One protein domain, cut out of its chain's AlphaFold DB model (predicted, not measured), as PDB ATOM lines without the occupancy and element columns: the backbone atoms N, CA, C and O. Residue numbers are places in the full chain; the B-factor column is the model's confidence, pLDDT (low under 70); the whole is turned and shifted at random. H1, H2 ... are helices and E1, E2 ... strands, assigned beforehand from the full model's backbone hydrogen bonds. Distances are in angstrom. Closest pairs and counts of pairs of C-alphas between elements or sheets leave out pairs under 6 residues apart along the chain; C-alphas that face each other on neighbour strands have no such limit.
ATOM      1  N   GLN A  19     200.825 206.706 314.576       80.88
ATOM      2  CA  GLN A  19     199.376 206.685 314.386       80.88
ATOM      3  C   GLN A  19     199.054 206.021 313.049       80.88
ATOM      4  O   GLN A  19     199.406 206.538 311.990       80.88
ATOM      5  N   LEU A  20     198.361 204.882 313.100       82.56
ATOM      6  CA  LEU A  20     197.732 204.291 311.925       82.56
ATOM      7  C   LEU A  20     196.339 204.904 311.773       82.56
ATOM      8  O   LEU A  20     195.430 204.593 312.541       82.56
ATOM      9  N   ILE A  21     196.178 205.786 310.793       82.75
ATOM     10  CA  ILE A  21     194.875 206.345 310.437       82.75
ATOM     11  C   ILE A  21     194.282 205.463 309.340       82.75
ATOM     12  O   ILE A  21     194.876 205.310 308.272       82.75
ATOM     13  N   SER A  22     193.121 204.864 309.612       81.56
ATOM     14  CA  SER A  22     192.351 204.168 308.582       81.56
ATOM     15  C   SER A  22     191.648 205.200 307.715       81.56
ATOM     16  O   SER A  22     190.901 206.031 308.226       81.56
ATOM     17  N   PHE A  23     191.848 205.111 306.406       81.06
ATOM     18  CA  PHE A  23     191.024 205.839 305.451       81.06
ATOM     19  C   PHE A  23     189.704 205.091 305.217       81.06
ATOM     20  O   PHE A  23     189.648 203.874 305.433       81.06
ATOM     21  N   PRO A  24     188.637 205.789 304.791       86.00
ATOM     22  CA  PRO A  24     187.406 205.138 304.370       86.00
ATOM     23  C   PRO A  24     187.687 204.122 303.262       86.00
ATOM     24  O   PRO A  24     188.459 204.390 302.342       86.00
ATOM     25  N   ALA A  25     187.034 202.962 303.330       89.88
ATOM     26  CA  ALA A  25     187.127 201.951 302.277       89.88
ATOM     27  C   ALA A  25     186.395 202.370 300.988       89.88
ATOM     28  O   ALA A  25     186.602 201.761 299.946       89.88
ATOM     29  N   GLN A  26     185.535 203.391 301.064       94.06
ATOM     30  CA  GLN A  26     184.710 203.888 299.965       94.06
ATOM     31  C   GLN A  26     185.092 205.326 299.631       94.06
ATOM     32  O   GLN A  26     185.150 206.173 300.523       94.06
ATOM     33  N   TRP A  27     185.340 205.589 298.352       95.81
ATOM     34  CA  TRP A  27     185.744 206.898 297.837       95.81
ATOM     35  C   TRP A  27     184.827 207.326 296.700       95.81
ATOM     36  O   TRP A  27     184.282 206.481 295.991       95.81
ATOM     37  N   LYS A  28     184.678 208.637 296.491       96.81
ATOM     38  CA  LYS A  28     184.046 209.169 295.281       96.81
ATOM     39  C   LYS A  28     184.987 208.972 294.097       96.81
ATOM     40  O   LYS A  28     186.183 209.234 294.209       96.81
ATOM     41  N   PHE A  29     184.438 208.547 292.965       97.44
ATOM     42  CA  PHE A  29     185.178 208.132 291.780       97.44
ATOM     43  C   PHE A  29     184.574 208.704 290.496       97.44
ATOM     44  O   PHE A  29     183.354 208.680 290.288       97.44
ATOM     45  N   LYS A  30     185.446 209.192 289.607       97.75
ATOM     46  CA  LYS A  30     185.062 209.698 288.285       97.75
ATOM     47  C   LYS A  30     186.122 209.380 287.240       97.75
ATOM     48  O   LYS A  30     187.300 209.671 287.422       97.75
ATOM     49  N   THR A  31     185.677 208.844 286.110       97.75
ATOM     50  CA  THR A  31     186.486 208.688 284.899       97.75
ATOM     51  C   THR A  31     186.634 210.019 284.163       97.75
ATOM     52  O   THR A  31     185.703 210.828 284.137       97.75
ATOM     53  N   GLY A  32     187.756 210.205 283.475       96.88
ATOM     54  CA  GLY A  32     188.052 211.388 282.671       96.88
ATOM     55  C   GLY A  32     189.171 212.249 283.254       96.88
ATOM     56  O   GLY A  32     189.634 212.054 284.374       96.88
ATOM     57  N   ASN A  33     189.617 213.227 282.466       97.19
ATOM     58  CA  ASN A  33     190.763 214.072 282.795       97.19
ATOM     59  C   ASN A  33     190.366 215.552 282.876       97.19
ATOM     60  O   ASN A  33     190.718 216.345 282.003       97.19
ATOM     61  N   ASN A  34     189.581 215.923 283.891       97.44
ATOM     62  CA  ASN A  34     189.196 217.314 284.108       97.44
ATOM     63  C   ASN A  34     189.933 217.903 285.313       97.44
ATOM     64  O   ASN A  34     189.750 217.463 286.444       97.44
ATOM     65  N   LEU A  35     190.729 218.946 285.076       97.12
ATOM     66  CA  LEU A  35     191.499 219.613 286.124       97.12
ATOM     67  C   LEU A  35     190.629 220.301 287.183       97.12
ATOM     68  O   LEU A  35     191.121 220.512 288.287       97.12
ATOM     69  N   SER A  36     189.365 220.635 286.888       97.75
ATOM     70  CA  SER A  36     188.465 221.234 287.883       97.75
ATOM     71  C   SER A  36     188.105 220.273 289.020       97.75
ATOM     72  O   SER A  36     187.698 220.717 290.089       97.75
ATOM     73  N   TYR A  37     188.316 218.965 288.838       97.00
ATOM     74  CA  TYR A  37     188.061 217.945 289.856       97.00
ATOM     75  C   TYR A  37     188.967 218.066 291.085       97.00
ATOM     76  O   TYR A  37     188.679 217.450 292.109       97.00
ATOM     77  N   LYS A  38     190.036 218.869 291.019       96.31
ATOM     78  CA  LYS A  38     190.904 219.168 292.167       96.31
ATOM     79  C   LYS A  38     190.353 220.270 293.077       96.31
ATOM     80  O   LYS A  38     190.830 220.411 294.199       96.31
ATOM     81  N   GLU A  39     189.422 221.091 292.588       97.62
ATOM     82  CA  GLU A  39     188.973 222.278 293.315       97.62
ATOM     83  C   GLU A  39     188.200 221.858 294.573       97.62
ATOM     84  O   GLU A  39     187.368 220.945 294.539       97.62
ATOM     85  N   SER A  40     188.476 222.503 295.708       95.19
ATOM     86  CA  SER A  40     187.882 222.117 296.996       95.19
ATOM     87  C   SER A  40     186.368 222.336 297.038       95.19
ATOM     88  O   SER A  40     185.668 221.600 297.722       95.19
ATOM     89  N   ASN A  41     185.857 223.297 296.266       96.31
ATOM     90  CA  ASN A  41     184.435 223.624 296.138       96.31
ATOM     91  C   ASN A  41     183.739 222.938 294.948       96.31
ATOM     92  O   ASN A  41     182.614 223.303 294.608       96.31
ATOM     93  N   PHE A  42     184.403 221.996 294.276       96.94
ATOM     94  CA  PHE A  42     183.796 221.237 293.187       96.94
ATOM     95  C   PHE A  42     182.645 220.360 293.710       96.94
ATOM     96  O   PHE A  42     182.824 219.656 294.702       96.94
ATOM     97  N   ASN A  43     181.489 220.379 293.035       96.19
ATOM     98  CA  ASN A  43     180.364 219.506 293.382       96.19
ATOM     99  C   ASN A  43     180.587 218.089 292.822       96.19
ATOM    100  O   ASN A  43     180.532 217.877 291.608       96.19
ATOM    101  N   ASP A  44     180.823 217.126 293.712       96.81
ATOM    102  CA  ASP A  44     181.024 215.703 293.425       96.81
ATOM    103  C   ASP A  44     179.840 214.811 293.868       96.81
ATOM    104  O   ASP A  44     179.969 213.584 293.963       96.81
ATOM    105  N   GLU A  45     178.655 215.394 294.090       96.19
ATOM    106  CA  GLU A  45     177.439 214.657 294.466       96.19
ATOM    107  C   GLU A  45     177.124 213.539 293.459       96.19
ATOM    108  O   GLU A  45     176.909 212.395 293.864       96.19
ATOM    109  N   ASP A  46     177.252 213.839 292.162       96.50
ATOM    110  CA  ASP A  46     176.995 212.920 291.043       96.50
ATOM    111  C   ASP A  46     178.144 211.933 290.753       96.50
ATOM    112  O   ASP A  46     178.153 211.246 289.725       96.50
ATOM    113  N   TRP A  47     179.184 211.897 291.589       97.31
ATOM    114  CA  TRP A  47     180.253 210.909 291.444       97.31
ATOM    115  C   TRP A  47     179.821 209.564 292.018       97.31
ATOM    116  O   TRP A  47     179.216 209.488 293.096       97.31
ATOM    117  N   ASN A  48     180.206 208.502 291.313       96.69
ATOM    118  CA  ASN A  48     180.024 207.137 291.782       96.69
ATOM    119  C   ASN A  48     180.902 206.887 293.010       96.69
ATOM    120  O   ASN A  48     181.854 207.622 293.270       96.69
ATOM    121  N   THR A  49     180.590 205.844 293.768       95.81
ATOM    122  CA  THR A  49     181.443 205.360 294.858       95.81
ATOM    123  C   THR A  49     182.206 204.121 294.417       95.81
ATOM    124  O   THR A  49     181.659 203.308 293.674       95.81
ATOM    125  N   ILE A  50     183.446 203.975 294.880       96.38
ATOM    126  CA  ILE A  50     184.305 202.833 294.562       96.38
ATOM    127  C   ILE A  50     185.031 202.319 295.804       96.38
ATOM    128  O   ILE A  50     185.401 203.104 296.687       96.38
ATOM    129  N   SER A  51     185.266 201.008 295.846       94.50
ATOM    130  CA  SER A  51     186.005 200.355 296.926       94.50
ATOM    131  C   SER A  51     187.517 200.443 296.706       94.50
ATOM    132  O   SER A  51     188.029 199.992 295.687       94.50
ATOM    133  N   VAL A  52     188.264 200.950 297.688       91.75
ATOM    134  CA  VAL A  52     189.740 200.920 297.692       91.75
ATOM    135  C   VAL A  52     190.252 199.881 298.704       91.75
ATOM    136  O   VAL A  52     189.618 199.691 299.744       91.75
ATOM    137  N   PRO A  53     191.380 199.183 298.445       92.50
ATOM    138  CA  PRO A  53     192.344 199.378 297.354       92.50
ATOM    139  C   PRO A  53     192.056 198.535 296.094       92.50
ATOM    140  O   PRO A  53     192.993 198.183 295.380       92.50
ATOM    141  N   SER A  54     190.796 198.159 295.836       92.81
ATOM    142  CA  SER A  54     190.435 197.391 294.637       92.81
ATOM    143  C   SER A  54     190.776 198.159 293.353       92.81
ATOM    144  O   SER A  54     190.780 199.392 293.329       92.81
ATOM    145  N   LEU A  55     191.058 197.417 292.282       94.94
ATOM    146  CA  LEU A  55     191.184 197.968 290.933       94.94
ATOM    147  C   LEU A  55     189.813 198.440 290.440       94.94
ATOM    148  O   LEU A  55     188.808 197.779 290.712       94.94
ATOM    149  N   TRP A  56     189.751 199.548 289.695       95.88
ATOM    150  CA  TRP A  56     188.464 200.061 289.206       95.88
ATOM    151  C   TRP A  56     187.806 199.122 288.194       95.88
ATOM    152  O   TRP A  56     186.579 199.064 288.110       95.88
ATOM    153  N   GLU A  57     188.604 198.329 287.484       96.50
ATOM    154  CA  GLU A  57     188.139 197.284 286.580       96.50
ATOM    155  C   GLU A  57     187.279 196.246 287.309       96.50
ATOM    156  O   GLU A  57     186.296 195.768 286.749       96.50
ATOM    157  N   ASN A  58     187.580 195.961 288.580       96.12
ATOM    158  CA  ASN A  58     186.800 195.029 289.398       96.12
ATOM    159  C   ASN A  58     185.482 195.638 289.912       96.12
ATOM    160  O   ASN A  58     184.639 194.917 290.438       96.12
ATOM    161  N   GLU A  59     185.304 196.952 289.779       94.94
ATOM    162  CA  GLU A  59     184.178 197.714 290.331       94.94
ATOM    163  C   GLU A  59     183.271 198.269 289.213       94.94
ATOM    164  O   GLU A  59     182.578 199.272 289.390       94.94
ATOM    165  N   GLY A  60     183.275 197.620 288.041       95.25
ATOM    166  CA  GLY A  60     182.379 197.934 286.921       95.25
ATOM    167  C   GLY A  60     182.979 198.811 285.821       95.25
ATOM    168  O   GLY A  60     182.254 199.219 284.913       95.25
ATOM    169  N   TYR A  61     184.287 199.080 285.863       96.38
ATOM    170  CA  TYR A  61     185.015 199.824 284.825       96.38
ATOM    171  C   TYR A  61     185.936 198.909 284.008       96.38
ATOM    172  O   TYR A  61     187.094 199.235 283.750       96.38
ATOM    173  N   GLU A  62     185.433 197.733 283.630       96.44
ATOM    174  CA  GLU A  62     186.175 196.751 282.836       96.44
ATOM    175  C   GLU A  62     186.677 197.360 281.518       96.44
ATOM    176  O   GLU A  62     185.923 198.011 280.791       96.44
ATOM    177  N   ASN A  63     187.945 197.109 281.180       96.06
ATOM    178  CA  ASN A  63     188.607 197.612 279.967       96.06
ATOM    179  C   ASN A  63     188.666 199.151 279.858       96.06
ATOM    180  O   ASN A  63     188.883 199.684 278.767       96.06
ATOM    181  N   TYR A  64     188.451 199.877 280.960       96.75
ATOM    182  CA  TYR A  64     188.646 201.319 280.976       96.75
ATOM    183  C   TYR A  64     190.132 201.657 281.128       96.75
ATOM    184  O   TYR A  64     190.674 201.646 282.231       96.75
ATOM    185  N   ASP A  65     190.757 202.041 280.016       96.75
ATOM    186  CA  ASP A  65     192.105 202.605 279.995       96.75
ATOM    187  C   ASP A  65     192.036 204.134 279.900       96.75
ATOM    188  O   ASP A  65     191.566 204.700 278.907       96.75
ATOM    189  N   GLY A  66     192.513 204.839 280.928       95.94
ATOM    190  CA  GLY A  66     192.487 206.297 280.921       95.94
ATOM    191  C   GLY A  66     192.832 206.951 282.250       95.94
ATOM    192  O   GLY A  66     193.550 206.406 283.084       95.94
ATOM    193  N   PHE A  67     192.320 208.167 282.425       97.62
ATOM    194  CA  PHE A  67     192.508 208.952 283.639       97.62
ATOM    195  C   PHE A  67     191.288 208.827 284.541       97.62
ATOM    196  O   PHE A  67     190.150 208.857 284.071       97.62
ATOM    197  N   VAL A  68     191.534 208.743 285.842       96.94
ATOM    198  CA  VAL A  68     190.497 208.698 286.871       96.94
ATOM    199  C   VAL A  68     190.843 209.664 287.992       96.94
ATOM    200  O   VAL A  68     192.006 210.022 288.188       96.94
ATOM    201  N   TRP A  69     189.823 210.068 288.738       97.50
ATOM    202  CA  TRP A  69     189.956 210.899 289.923       97.50
ATOM    203  C   TRP A  69     189.253 210.256 291.111       97.50
ATOM    204  O   TRP A  69     188.177 209.671 290.972       97.50
ATOM    205  N   TYR A  70     189.861 210.432 292.282       96.50
ATOM    206  CA  TYR A  70     189.333 210.019 293.575       96.50
ATOM    207  C   TYR A  70     189.122 211.249 294.455       96.50
ATOM    208  O   TYR A  70     189.987 212.126 294.507       96.50
ATOM    209  N   ARG A  71     187.996 211.304 295.169       95.12
ATOM    210  CA  ARG A  71     187.728 212.308 296.208       95.12
ATOM    211  C   ARG A  71     187.269 211.602 297.487       95.12
ATOM    212  O   ARG A  71     186.431 210.703 297.442       95.12
ATOM    213  N   GLY A  72     187.883 211.966 298.607       88.00
ATOM    214  CA  GLY A  72     187.565 211.458 299.940       88.00
ATOM    215  C   GLY A  72     187.157 212.621 300.838       88.00
ATOM    216  O   GLY A  72     187.767 213.686 300.743       88.00
TER     217      GLY A  72
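AT A GLANCE: This is residues 19 to 72 of the 73 residues of an uncharacterized protein of Ignavibacteria bacterium RIFOXYB2_FULL_36_7 (UniProt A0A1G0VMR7). What shape do residues 19 to 72 make? A small, strongly twisted sheet of three strands sits in the middle, with wide loops to either side of it, one holding the short helix H1 and the other the short helix H2, while residues 19 to 22 reach away as a tail along the longest axis. What is it built of? The printed part has 54 residues with the order E1, H1, E2, H2, E3; the sheet runs E2, E1, E3, antiparallel throughout. The class is mixed, helices and strands, though under half of the residues are in named elements. How closely is it gathered? It is only just compact, close to loose, with a radius of gyration of the C-alphas of 12.1 A and spans of 35 by 29 by 17 A.

HOW THE PARTS SIT: Which strands are neighbours? E1, residues 26 to 31, is the inner strand, antiparallel to the edge strand E2, residues 48 to 51, at 124 degrees, with N 29 and O 48 within hydrogen-bond range at 2.8 A. E1 is also antiparallel to the other edge strand E3, residues 68 to 71, at 145 degrees, with N 28 and O 71 at 2.9 A and N 30 and O 69 at 3.1 A. Where are the helices? H1, residues 35 to 38, and H2, residues 56 to 59, each only graze the sheet, and they are apart from each other. The closest C-alphas of H1 and E3 are those of Tyr 37 and Trp 69, 7.3 A; those of H2 and E2 are Glu 59 and Ile 50, 6.6 A. What do the helix backbones show? H1 and H2 are too short for any O i to N i+4 pair, and each has its one O i to N i+3 pair within range. Is there a named unit? E2, H2 and E3 make a split strand-helix-strand unit, two strands of one sheet, each antiparallel to E1, with the helix between them along the chain and E1 between them in the sheet, and its crossover is right-handed.

IN THESE COORDINATES: Where does the first element begin? E1 begins at C-alpha 26 (184.710, 203.888, 299.965) and is 15.9 A long. How long are the others? H1 is 6.1 A, E2 10.4 A, H2 5.0 A and E3 10.4 A from first to last C-alpha. Where does the last end? E3 ends at C-alpha 71 (187.728, 212.308, 296.208).

THE WHOLE: How large is it? The two C-alphas farthest apart, those of Gln 19 and Asn 63, are 37.2 A apart. Is it unbroken and confident? The printed part has no cut, and no link between its elements is long. The mean pLDDT of the printed part is 94.4, and no printed residue is under 70.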